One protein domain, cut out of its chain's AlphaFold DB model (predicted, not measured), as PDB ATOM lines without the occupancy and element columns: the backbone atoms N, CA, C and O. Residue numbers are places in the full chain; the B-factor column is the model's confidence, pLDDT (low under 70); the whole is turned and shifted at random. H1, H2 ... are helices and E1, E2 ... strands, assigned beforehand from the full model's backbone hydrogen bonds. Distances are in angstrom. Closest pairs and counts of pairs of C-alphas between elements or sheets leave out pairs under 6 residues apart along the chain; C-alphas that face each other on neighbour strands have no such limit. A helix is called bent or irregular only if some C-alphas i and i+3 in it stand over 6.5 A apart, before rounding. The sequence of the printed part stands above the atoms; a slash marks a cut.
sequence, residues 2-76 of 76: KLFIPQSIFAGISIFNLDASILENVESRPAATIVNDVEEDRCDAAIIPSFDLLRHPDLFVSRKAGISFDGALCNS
ATOM      1  N   LYS A   2     -15.243  20.274  16.849       95.25
ATOM      2  CA  LYS A   2     -15.802  20.423  18.186       95.25
ATOM      3  C   LYS A   2     -14.793  21.135  19.084       95.25
ATOM      4  O   LYS A   2     -13.717  20.597  19.338       95.25
ATOM      5  N   LEU A   3     -15.132  22.342  19.527       94.56
ATOM      6  CA  LEU A   3     -14.274  23.200  20.343       94.56
ATOM      7  C   LEU A   3     -14.816  23.280  21.769       94.56
ATOM      8  O   LEU A   3     -15.955  23.696  21.975       94.56
ATOM      9  N   PHE A   4     -13.991  22.942  22.756       96.31
ATOM     10  CA  PHE A   4     -14.338  23.126  24.164       96.31
ATOM     11  C   PHE A   4     -13.760  24.418  24.727       96.31
ATOM     12  O   PHE A   4     -12.601  24.762  24.497       96.31
ATOM     13  N   ILE A   5     -14.579  25.148  25.482       94.31
ATOM     14  CA  ILE A   5     -14.153  26.367  26.168       94.31
ATOM     15  C   ILE A   5     -14.483  26.299  27.662       94.31
ATOM     16  O   ILE A   5     -15.496  25.700  28.034       94.31
ATOM     17  N   PRO A   6     -13.689  26.940  28.534       93.06
ATOM     18  CA  PRO A   6     -14.019  27.067  29.943       93.06
ATOM     19  C   PRO A   6     -15.363  27.767  30.130       93.06
ATOM     20  O   PRO A   6     -15.673  28.736  29.436       93.06
ATOM     21  N   GLN A   7     -16.139  27.324  31.112       91.38
ATOM     22  CA  GLN A   7     -17.281  28.063  31.649       91.38
ATOM     23  C   GLN A   7     -16.779  29.284  32.429       91.38
ATOM     24  O   GLN A   7     -16.764  29.305  33.656       91.38
ATOM     25  N   SER A   8     -16.313  30.300  31.703       86.19
ATOM     26  CA  SER A   8     -15.881  31.583  32.251       86.19
ATOM     27  C   SER A   8     -16.371  32.734  31.379       86.19
ATOM     28  O   SER A   8     -16.551  32.593  30.167       86.19
ATOM     29  N   ILE A   9     -16.556  33.903  31.996       86.44
ATOM     30  CA  ILE A   9     -16.989  35.104  31.275       86.44
ATOM     31  C   ILE A   9     -15.995  35.490  30.171       86.44
ATOM     32  O   ILE A   9     -16.403  35.862  29.075       86.44
ATOM     33  N   PHE A  10     -14.694  35.322  30.415       86.38
ATOM     34  CA  PHE A  10     -13.651  35.654  29.446       86.38
ATOM     35  C   PHE A  10     -13.631  34.707  28.250       86.38
ATOM     36  O   PHE A  10     -13.447  35.152  27.117       86.38
ATOM     37  N   ALA A  11     -13.862  33.413  28.478       88.12
ATOM     38  CA  ALA A  11     -14.002  32.455  27.392       88.12
ATOM     39  C   ALA A  11     -15.229  32.786  26.527       88.12
ATOM     40  O   ALA A  11     -15.126  32.795  25.304       88.12
ATOM     41  N   GLY A  12     -16.349  33.165  27.157       88.56
ATOM     42  CA  GLY A  12     -17.543  33.650  26.460       88.56
ATOM     43  C   GLY A  12     -17.285  34.903  25.614       88.56
ATOM     44  O   GLY A  12     -17.649  34.939  24.441       88.56
ATOM     45  N   ILE A  13     -16.592  35.905  26.164       88.75
ATOM     46  CA  ILE A  13     -16.203  37.120  25.424       88.75
ATOM     47  C   ILE A  13     -15.323  36.771  24.215       88.75
ATOM     48  O   ILE A  13     -15.496  37.342  23.139       88.75
ATOM     49  N   SER A  14     -14.417  35.803  24.369       86.00
ATOM     50  CA  SER A  14     -13.479  35.398  23.314       86.00
ATOM     51  C   SER A  14     -14.173  34.789  22.091       86.00
ATOM     52  O   SER A  14     -13.638  34.868  20.988       86.00
ATOM     53  N   ILE A  15     -15.365  34.211  22.270       89.81
ATOM     54  CA  ILE A  15     -16.155  33.615  21.183       89.81
ATOM     55  C   ILE A  15     -17.319  34.499  20.714       89.81
ATOM     56  O   ILE A  15     -18.000  34.146  19.757       89.81
ATOM     57  N   PHE A  16     -17.555  35.650  21.353       89.19
ATOM     58  CA  PHE A  16     -18.763  36.463  21.152       89.19
ATOM     59  C   PHE A  16     -18.965  36.950  19.708       89.19
ATOM     60  O   PHE A  16     -20.098  37.117  19.270       89.19
ATOM     61  N   ASN A  17     -17.875  37.171  18.969       88.12
ATOM     62  CA  ASN A  17     -17.910  37.650  17.582       88.12
ATOM     63  C   ASN A  17     -17.670  36.535  16.549       88.12
ATOM     64  O   ASN A  17     -17.354  36.834  15.399       88.12
ATOM     65  N   LEU A  18     -17.749  35.261  16.947       90.06
ATOM     66  CA  LEU A  18     -17.655  34.151  15.998       90.06
ATOM     67  C   LEU A  18     -18.976  33.966  15.246       90.06
ATOM     68  O   LEU A  18     -20.056  34.206  15.784       90.06
ATOM     69  N   ASP A  19     -18.879  33.490  14.006       94.00
ATOM     70  CA  ASP A  19     -20.044  33.162  13.189       94.00
ATOM     71  C   ASP A  19     -20.903  32.071  13.845       94.00
ATOM     72  O   ASP A  19     -20.389  31.139  14.471       94.00
ATOM     73  N   ALA A  20     -22.222  32.139  13.638       92.69
ATOM     74  CA  ALA A  20     -23.178  31.192  14.219       92.69
ATOM     75  C   ALA A  20     -22.852  29.724  13.880       92.69
ATOM     76  O   ALA A  20     -22.927  28.860  14.749       92.69
ATOM     77  N   SER A  21     -22.400  29.452  12.652       92.75
ATOM     78  CA  SER A  21     -21.994  28.108  12.213       92.75
ATOM     79  C   SER A  21     -20.786  27.558  12.981       92.75
ATOM     80  O   SER A  21     -20.659  26.348  13.169       92.75
ATOM     81  N   ILE A  22     -19.888  28.430  13.448       91.06
ATOM     82  CA  ILE A  22     -18.760  28.041  14.298       91.06
ATOM     83  C   ILE A  22     -19.271  27.789  15.716       91.06
ATOM     84  O   ILE A  22     -18.938  26.759  16.300       91.06
ATOM     85  N   LEU A  23     -20.113  28.689  16.237       93.81
ATOM     86  CA  LEU A  23     -20.690  28.607  17.582       93.81
ATOM     87  C   LEU A  23     -21.497  27.326  17.823       93.81
ATOM     88  O   LEU A  23     -21.433  26.789  18.923       93.81
ATOM     89  N   GLU A  24     -22.178  26.789  16.806       95.38
ATOM     90  CA  GLU A  24     -22.876  25.490  16.883       95.38
ATOM     91  C   GLU A  24     -21.960  24.323  17.283       95.38
ATOM     92  O   GLU A  24     -22.426  23.311  17.801       95.38
ATOM     93  N   ASN A  25     -20.651  24.461  17.064       95.62
ATOM     94  CA  ASN A  25     -19.662  23.454  17.416       95.62
ATOM     95  C   ASN A  25     -18.858  23.805  18.681       95.62
ATOM     96  O   ASN A  25     -17.906  23.091  19.015       95.62
ATOM     97  N   VAL A  26     -19.202  24.900  19.367       96.00
ATOM     98  CA  VAL A  26     -18.542  25.328  20.603       96.00
ATOM     99  C   VAL A  26     -19.356  24.880  21.803       96.00
ATOM    100  O   VAL A  26     -20.543  25.175  21.918       96.00
ATOM    101  N   GLU A  27     -18.702  24.210  22.742       95.81
ATOM    102  CA  GLU A  27     -19.345  23.746  23.961       95.81
ATOM    103  C   GLU A  27     -18.609  24.252  25.199       95.81
ATOM    104  O   GLU A  27     -17.388  24.135  25.327       95.81
ATOM    105  N   SER A  28     -19.366  24.832  26.129       94.62
ATOM    106  CA  SER A  28     -18.805  25.348  27.373       94.62
ATOM    107  C   SER A  28     -18.763  24.255  28.440       94.62
ATOM    108  O   SER A  28     -19.781  23.630  28.758       94.62
ATOM    109  N   ARG A  29     -17.577  24.024  29.003       95.50
ATOM    110  CA  ARG A  29     -17.276  22.955  29.962       95.50
ATOM    111  C   ARG A  29     -16.640  23.504  31.242       95.50
ATOM    112  O   ARG A  29     -15.959  24.531  31.188       95.50
ATOM    113  N   PRO A  30     -16.824  22.849  32.400       93.62
ATOM    114  CA  PRO A  30     -16.063  23.186  33.598       93.62
ATOM    115  C   PRO A  30     -14.559  23.127  33.311       93.62
ATOM    116  O   PRO A  30     -14.074  22.129  32.786       93.62
ATOM    117  N   ALA A  31     -13.811  24.174  33.667       91.56
ATOM    118  CA  ALA A  31     -12.382  24.269  33.341       91.56
ATOM    119  C   ALA A  31     -11.584  23.034  33.801       91.56
ATOM    120  O   ALA A  31     -10.756  22.525  33.056       91.56
ATOM    121  N   ALA A  32     -11.925  22.505  34.981       90.38
ATOM    122  CA  ALA A  32     -11.269  21.354  35.593       90.38
ATOM    123  C   ALA A  32     -11.414  20.029  34.819       90.38
ATOM    124  O   ALA A  32     -10.668  19.096  35.097       90.38
ATOM    125  N   THR A  33     -12.373  19.905  33.892       93.44
ATOM    126  CA  THR A  33     -12.586  18.660  33.126       93.44
ATOM    127  C   THR A  33     -12.082  18.743  31.693       93.44
ATOM    128  O   THR A  33     -11.942  17.710  31.048       93.44
ATOM    129  N   ILE A  34     -11.799  19.949  31.192       95.50
ATOM    130  CA  ILE A  34     -11.488  20.177  29.776       95.50
ATOM    131  C   ILE A  34     -10.255  19.403  29.334       95.50
ATOM    132  O   ILE A  34     -10.249  18.855  28.238       95.50
ATOM    133  N   VAL A  35      -9.218  19.345  30.168       95.50
ATOM    134  CA  VAL A  35      -7.993  18.644  29.781       95.50
ATOM    135  C   VAL A  35      -8.229  17.143  29.631       95.50
ATOM    136  O   VAL A  35      -7.849  16.582  28.609       95.50
ATOM    137  N   ASN A  36      -8.956  16.527  30.565       93.94
ATOM    138  CA  ASN A  36      -9.349  15.119  30.447       93.94
ATOM    139  C   ASN A  36     -10.202  14.885  29.191       93.94
ATOM    140  O   ASN A  36     -10.044  13.882  28.509       93.94
ATOM    141  N   ASP A  37     -11.093  15.824  28.854       95.50
ATOM    142  CA  ASP A  37     -11.900  15.724  27.640       95.50
ATOM    143  C   ASP A  37     -11.046  15.773  26.355       95.50
ATOM    144  O   ASP A  37     -11.400  15.129  25.368       95.50
ATOM    145  N   VAL A  38      -9.927  16.508  26.358       95.94
ATOM    146  CA  VAL A  38      -8.962  16.528  25.244       95.94
ATOM    147  C   VAL A  38      -8.181  15.217  25.178       95.94
ATOM    148  O   VAL A  38      -8.048  14.655  24.099       95.94
ATOM    149  N   GLU A  39      -7.690  14.716  26.312       94.81
ATOM    150  CA  GLU A  39      -6.915  13.466  26.370       94.81
ATOM    151  C   GLU A  39      -7.739  12.229  25.994       94.81
ATOM    152  O   GLU A  39      -7.201  11.260  25.469       94.81
ATOM    153  N   GLU A  40      -9.049  12.264  26.240       96.00
ATOM    154  CA  GLU A  40      -9.988  11.209  25.853       96.00
ATOM    155  C   GLU A  40     -10.592  11.408  24.446       96.00
ATOM    156  O   GLU A  40     -11.608  10.787  24.121       96.00
ATOM    157  N   ASP A  41     -10.017  12.292  23.620       95.00
ATOM    158  CA  ASP A  41     -10.454  12.584  22.245       95.00
ATOM    159  C   ASP A  41     -11.944  12.990  22.131       95.00
ATOM    160  O   ASP A  41     -12.627  12.730  21.135       95.00
ATOM    161  N   ARG A  42     -12.498  13.655  23.155       96.81
ATOM    162  CA  ARG A  42     -13.917  14.073  23.179       96.81
ATOM    163  C   ARG A  42     -14.179  15.398  22.455       96.81
ATOM    164  O   ARG A  42     -15.354  15.760  22.268       96.81
ATOM    165  N   CYS A  43     -13.127  16.115  22.060       96.50
ATOM    166  CA  CYS A  43     -13.151  17.346  21.265       96.50
ATOM    167  C   CYS A  43     -11.919  17.452  20.350       96.50
ATOM    168  O   CYS A  43     -10.887  16.861  20.637       96.50
ATOM    169  N   ASP A  44     -12.011  18.260  19.289       94.81
ATOM    170  CA  ASP A  44     -10.905  18.475  18.340       94.81
ATOM    171  C   ASP A  44      -9.901  19.534  18.834       94.81
ATOM    172  O   ASP A  44      -8.738  19.549  18.433       94.81
ATOM    173  N   ALA A  45     -10.365  20.479  19.658       93.94
ATOM    174  CA  ALA A  45      -9.556  21.544  20.240       93.94
ATOM    175  C   ALA A  45     -10.204  22.064  21.527       93.94
ATOM    176  O   ALA A  45     -11.425  21.983  21.693       93.94
ATOM    177  N   ALA A  46      -9.404  22.673  22.406       94.75
ATOM    178  CA  ALA A  46      -9.920  23.330  23.599       94.75
ATOM    179  C   ALA A  46      -9.127  24.576  24.011       94.75
ATOM    180  O   ALA A  46      -7.928  24.689  23.748       94.75
ATOM    181  N   ILE A  47      -9.796  25.499  24.704       93.50
ATOM    182  CA  ILE A  47      -9.137  26.548  25.489       93.50
ATOM    183  C   ILE A  47      -8.839  25.965  26.876       93.50
ATOM    184  O   ILE A  47      -9.756  25.636  27.626       93.50
ATOM    185  N   ILE A  48      -7.558  25.849  27.217       92.69
ATOM    186  CA  ILE A  48      -7.088  25.223  28.459       92.69
ATOM    187  C   ILE A  48      -6.479  26.295  29.378       92.69
ATOM    188  O   ILE A  48      -5.713  27.135  28.891       92.69
ATOM    189  N   PRO A  49      -6.775  26.291  30.693       89.81
ATOM    190  CA  PRO A  49      -6.038  27.096  31.662       89.81
ATOM    191  C   PRO A  49      -4.536  26.809  31.584       89.81
ATOM    192  O   PRO A  49      -4.098  25.667  31.678       89.81
ATOM    193  N   SER A  50      -3.722  27.850  31.432       89.25
ATOM    194  CA  SER A  50      -2.290  27.705  31.136       89.25
ATOM    195  C   SER A  50      -1.513  26.875  32.165       89.25
ATOM    196  O   SER A  50      -0.574  26.179  31.788       89.25
ATOM    197  N   PHE A  51      -1.907  26.897  33.443       89.94
ATOM    198  CA  PHE A  51      -1.271  26.077  34.478       89.94
ATOM    199  C   PHE A  51      -1.621  24.591  34.413       89.94
ATOM    200  O   PHE A  51      -0.813  23.783  34.871       89.94
ATOM    201  N   ASP A  52      -2.750  24.209  33.811       91.00
ATOM    202  CA  ASP A  52      -3.064  22.790  33.629       91.00
ATOM    203  C   ASP A  52      -2.082  22.158  32.635       91.00
ATOM    204  O   ASP A  52      -1.604  21.053  32.864       91.00
ATOM    205  N   LEU A  53      -1.639  22.898  31.610       91.06
ATOM    206  CA  LEU A  53      -0.656  22.418  30.626       91.06
ATOM    207  C   LEU A  53       0.670  21.957  31.256       91.06
ATOM    208  O   LEU A  53       1.349  21.105  30.690       91.06
ATOM    209  N   LEU A  54       1.035  22.463  32.442       92.75
ATOM    210  CA  LEU A  54       2.233  22.012  33.164       92.75
ATOM    211  C   LEU A  54       2.161  20.531  33.563       92.75
ATOM    212  O   LEU A  54       3.197  19.892  33.729       92.75
ATOM    213  N   ARG A  55       0.949  20.000  33.747       93.38
ATOM    214  CA  ARG A  55       0.698  18.597  34.103       93.38
ATOM    215  C   ARG A  55       0.474  17.706  32.884       93.38
ATOM    216  O   ARG A  55       0.532  16.492  33.027       93.38
ATOM    217  N   HIS A  56       0.267  18.307  31.714       93.44
ATOM    218  CA  HIS A  56      -0.073  17.621  30.470       93.44
ATOM    219  C   HIS A  56       0.878  18.071  29.339       93.44
ATOM    220  O   HIS A  56       0.442  18.696  28.369       93.44
ATOM    221  N   PRO A  57       2.197  17.806  29.469       91.94
ATOM    222  CA  PRO A  57       3.230  18.350  28.581       91.94
ATOM    223  C   PRO A  57       3.174  17.798  27.150       91.94
ATOM    224  O   PRO A  57       3.744  18.401  26.242       91.94
ATOM    225  N   ASP A  58       2.494  16.668  26.954       93.44
ATOM    226  CA  ASP A  58       2.355  16.012  25.654       93.44
ATOM    227  C   ASP A  58       1.247  16.639  24.793       93.44
ATOM    228  O   ASP A  58       1.162  16.371  23.592       93.44
ATOM    229  N   LEU A  59       0.413  17.514  25.373       94.00
ATOM    230  CA  LEU A  59      -0.609  18.228  24.618       94.00
ATOM    231  C   LEU A  59       0.023  19.240  23.666       94.00
ATOM    232  O   LEU A  59       0.807  20.115  24.044       94.00
ATOM    233  N   PHE A  60      -0.388  19.167  22.404       94.50
ATOM    234  CA  PHE A  60       0.003  20.155  21.416       94.50
ATOM    235  C   PHE A  60      -0.672  21.503  21.698       94.50
ATOM    236  O   PHE A  60      -1.895  21.633  21.647       94.50
ATOM    237  N   VAL A  61       0.139  22.541  21.905       93.44
ATOM    238  CA  VAL A  61      -0.333  23.924  22.046       93.44
ATOM    239  C   VAL A  61      -0.139  24.673  20.730       93.44
ATOM    240  O   VAL A  61       0.973  24.794  20.207       93.44
ATOM    241  N   SER A  62      -1.230  25.219  20.192       91.69
ATOM    242  CA  SER A  62      -1.192  26.035  18.977       91.69
ATOM    243  C   SER A  62      -0.325  27.281  19.164       91.69
ATOM    244  O   SER A  62      -0.520  28.060  20.091       91.69
ATOM    245  N   ARG A  63       0.583  27.538  18.216       90.19
ATOM    246  CA  ARG A  63       1.406  28.764  18.187       90.19
ATOM    247  C   ARG A  63       0.665  29.991  17.640       90.19
ATOM    248  O   ARG A  63       1.259  31.059  17.544       90.19
ATOM    249  N   LYS A  64      -0.592  29.835  17.206       88.88
ATOM    250  CA  LYS A  64      -1.335  30.883  16.486       88.88
ATOM    251  C   LYS A  64      -2.084  31.842  17.407       88.88
ATOM    252  O   LYS A  64      -2.272  32.992  17.034       88.88
ATOM    253  N   ALA A  65      -2.554  31.363  18.555       80.50
ATOM    254  CA  ALA A  65      -3.415  32.138  19.437       80.50
ATOM    255  C   ALA A  65      -3.257  31.688  20.889       80.50
ATOM    256  O   ALA A  65      -3.138  30.498  21.170       80.50
ATOM    257  N   GLY A  66      -3.302  32.660  21.796       81.94
ATOM    258  CA  GLY A  66      -3.378  32.473  23.236       81.94
ATOM    259  C   GLY A  66      -4.169  33.633  23.824       81.94
ATOM    260  O   GLY A  66      -4.103  34.751  23.313       81.94
ATOM    261  N   ILE A  67      -4.952  33.357  24.861       81.94
ATOM    262  CA  ILE A  67      -5.782  34.360  25.522       81.94
ATOM    263  C   ILE A  67      -5.196  34.579  26.914       81.94
ATOM    264  O   ILE A  67      -5.070  33.639  27.695       81.94
ATOM    265  N   SER A  68      -4.824  35.820  27.206       83.50
ATOM    266  CA  SER A  68      -4.397  36.255  28.531       83.50
ATOM    267  C   SER A  68      -5.239  37.457  28.924       83.50
ATOM    268  O   SER A  68      -5.488  38.348  28.112       83.50
ATOM    269  N   PHE A  69      -5.714  37.446  30.158       79.81
ATOM    270  CA  PHE A  69      -6.493  38.514  30.755       79.81
ATOM    271  C   PHE A  69      -6.102  38.620  32.230       79.81
ATOM    272  O   PHE A  69      -5.690  37.633  32.839       79.81
ATOM    273  N   ASP A  70      -6.210  39.827  32.771       76.19
ATOM    274  CA  ASP A  70      -5.938  40.158  34.168       76.19
ATOM    275  C   ASP A  70      -7.026  41.125  34.666       76.19
ATOM    276  O   ASP A  70      -7.629  41.856  33.872       76.19
ATOM    277  N   GLY A  71      -7.314  41.110  35.967       71.81
ATOM    278  CA  GLY A  71      -8.293  41.987  36.605       71.81
ATOM    279  C   GLY A  71      -9.225  41.293  37.597       71.81
ATOM    280  O   GLY A  71      -9.205  40.079  37.774       71.81
ATOM    281  N   ALA A  72     -10.098  42.091  38.219       71.75
ATOM    282  CA  ALA A  72     -10.936  41.698  39.360       71.75
ATOM    283  C   ALA A  72     -11.934  40.550  39.100       71.75
ATOM    284  O   ALA A  72     -12.524  40.036  40.044       71.75
ATOM    285  N   LEU A  73     -12.156  40.178  37.836       66.69
ATOM    286  CA  LEU A  73     -13.060  39.094  37.444       66.69
ATOM    287  C   LEU A  73     -12.319  37.804  37.066       66.69
ATOM    288  O   LEU A  73     -12.971  36.800  36.786       66.69
ATOM    289  N   CYS A  74     -10.982  37.816  37.038       63.78
ATOM    290  CA  CYS A  74     -10.172  36.606  36.906       63.78
ATOM    291  C   CYS A  74     -10.339  35.795  38.187       63.78
ATOM    292  O   CYS A  74     -10.154  36.357  39.261       63.78
ATOM    293  N   ASN A  75     -10.726  34.519  38.072       56.59
ATOM    294  CA  ASN A  75     -10.992  33.641  39.215       56.59
ATOM    295  C   ASN A  75      -9.971  33.843  40.351       56.59
ATOM    296  O   ASN A  75      -8.779  33.600  40.160       56.59
ATOM    297  N   SER A  76     -10.480  34.269  41.510       42.84
ATOM    298  CA  SER A  76      -9.907  34.008  42.835       42.84
ATOM    299  C   SER A  76     -10.120  32.555  43.232       42.84
ATOM    300  O   SER A  76     -11.245  32.069  42.967       42.84
TER     301      SER A  76
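This is residues 2 to 76 of the 76 residues of an uncharacterized protein of Ignavibacteria bacterium (UniProt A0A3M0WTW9). A pair of short parallel strands, E1 and E2, makes the middle of this domain, with H1 on one side of the pair, H3 on the other and H2 near the strands' first residues. An unnamed stretch, residues 45 to 46, pairs beside E1; H4 lies farther out, and residues 56 to 76 run round the outside as a long stretch with no named element. The printed part has 75 residues, with four named helices and two named strands in the order E1 H1 H2 E2 H3 H4, the class is mixed, helices and strands, and under half of the residues are in named elements. It is compact, with a radius of gyration of the C-alphas of 12.4 A, and spans 32 by 31 by 24 A.

Begin at E1, residues 3 to 6, and look beside it for E2, residues 26 to 29. They are parallel neighbours at 36 degrees; C-alphas 4 and 27 face each other at 5.0 A, and N 5 and O 27, 3.0 A apart, and N 29 and O 5, 2.8 A apart, are within hydrogen-bond range. Residues 3 to 4 of E1 also pair, parallel, with residues 45 to 46. From E1 go on to H1, residues 9 to 15, and H2, residues 20 to 23; E1, H1, H2 and E2 form a strand-helix-strand unit, two parallel neighbour strands with helices between, and its crossover is right-handed. The closest C-alphas of E1 and H1 are those of Ile 5 and Ala 11, 6.2 A apart. H1 and E2 are only just apart, at 8.4 A. H1 and H2 are close but not clearly touching, with the C-alphas of Ile 15 and Leu 23 closest at 7.7 A. Next come H3, residues 31 to 39, and H4, residues 52 to 55. The closest C-alphas of E1 and H3 are those of Pro 6 and Ala 31, 4.7 A apart. H3 and H4 are close but not clearly touching; the C-alphas of Val 35 and Asp 52 are closest, at 7.5 A. In H1 every O i to N i+4 pair is within hydrogen-bond range, in H3 3 of 5 are, and H2 and H4 are too short for such a pair.

Find C-alpha 3 at (-14.274, 23.200, 20.343); from there E1 runs 10.4 A to C-alpha 6. H1 is 10.2 A long, H2 4.9 A and E2 9.7 A. H3 runs 14.0 A from C-alpha 31 at (-12.382, 24.269, 33.341) and is irregular, with C-alphas 32 and 35 7.2 A apart. H4 runs 5.7 A and ends at C-alpha 55, (0.698, 18.597, 34.103).

Look at Asp 41 and Ala 72 for the two C-alphas farthest apart, 33.8 A. The printed part has no cut and ends at residue 76, the chain's last. The link from H3 to H4, 12 residues, is long; the other links between named elements are tight. The mean pLDDT of the printed part is 89.2, and residues 73 to 76 are under 70.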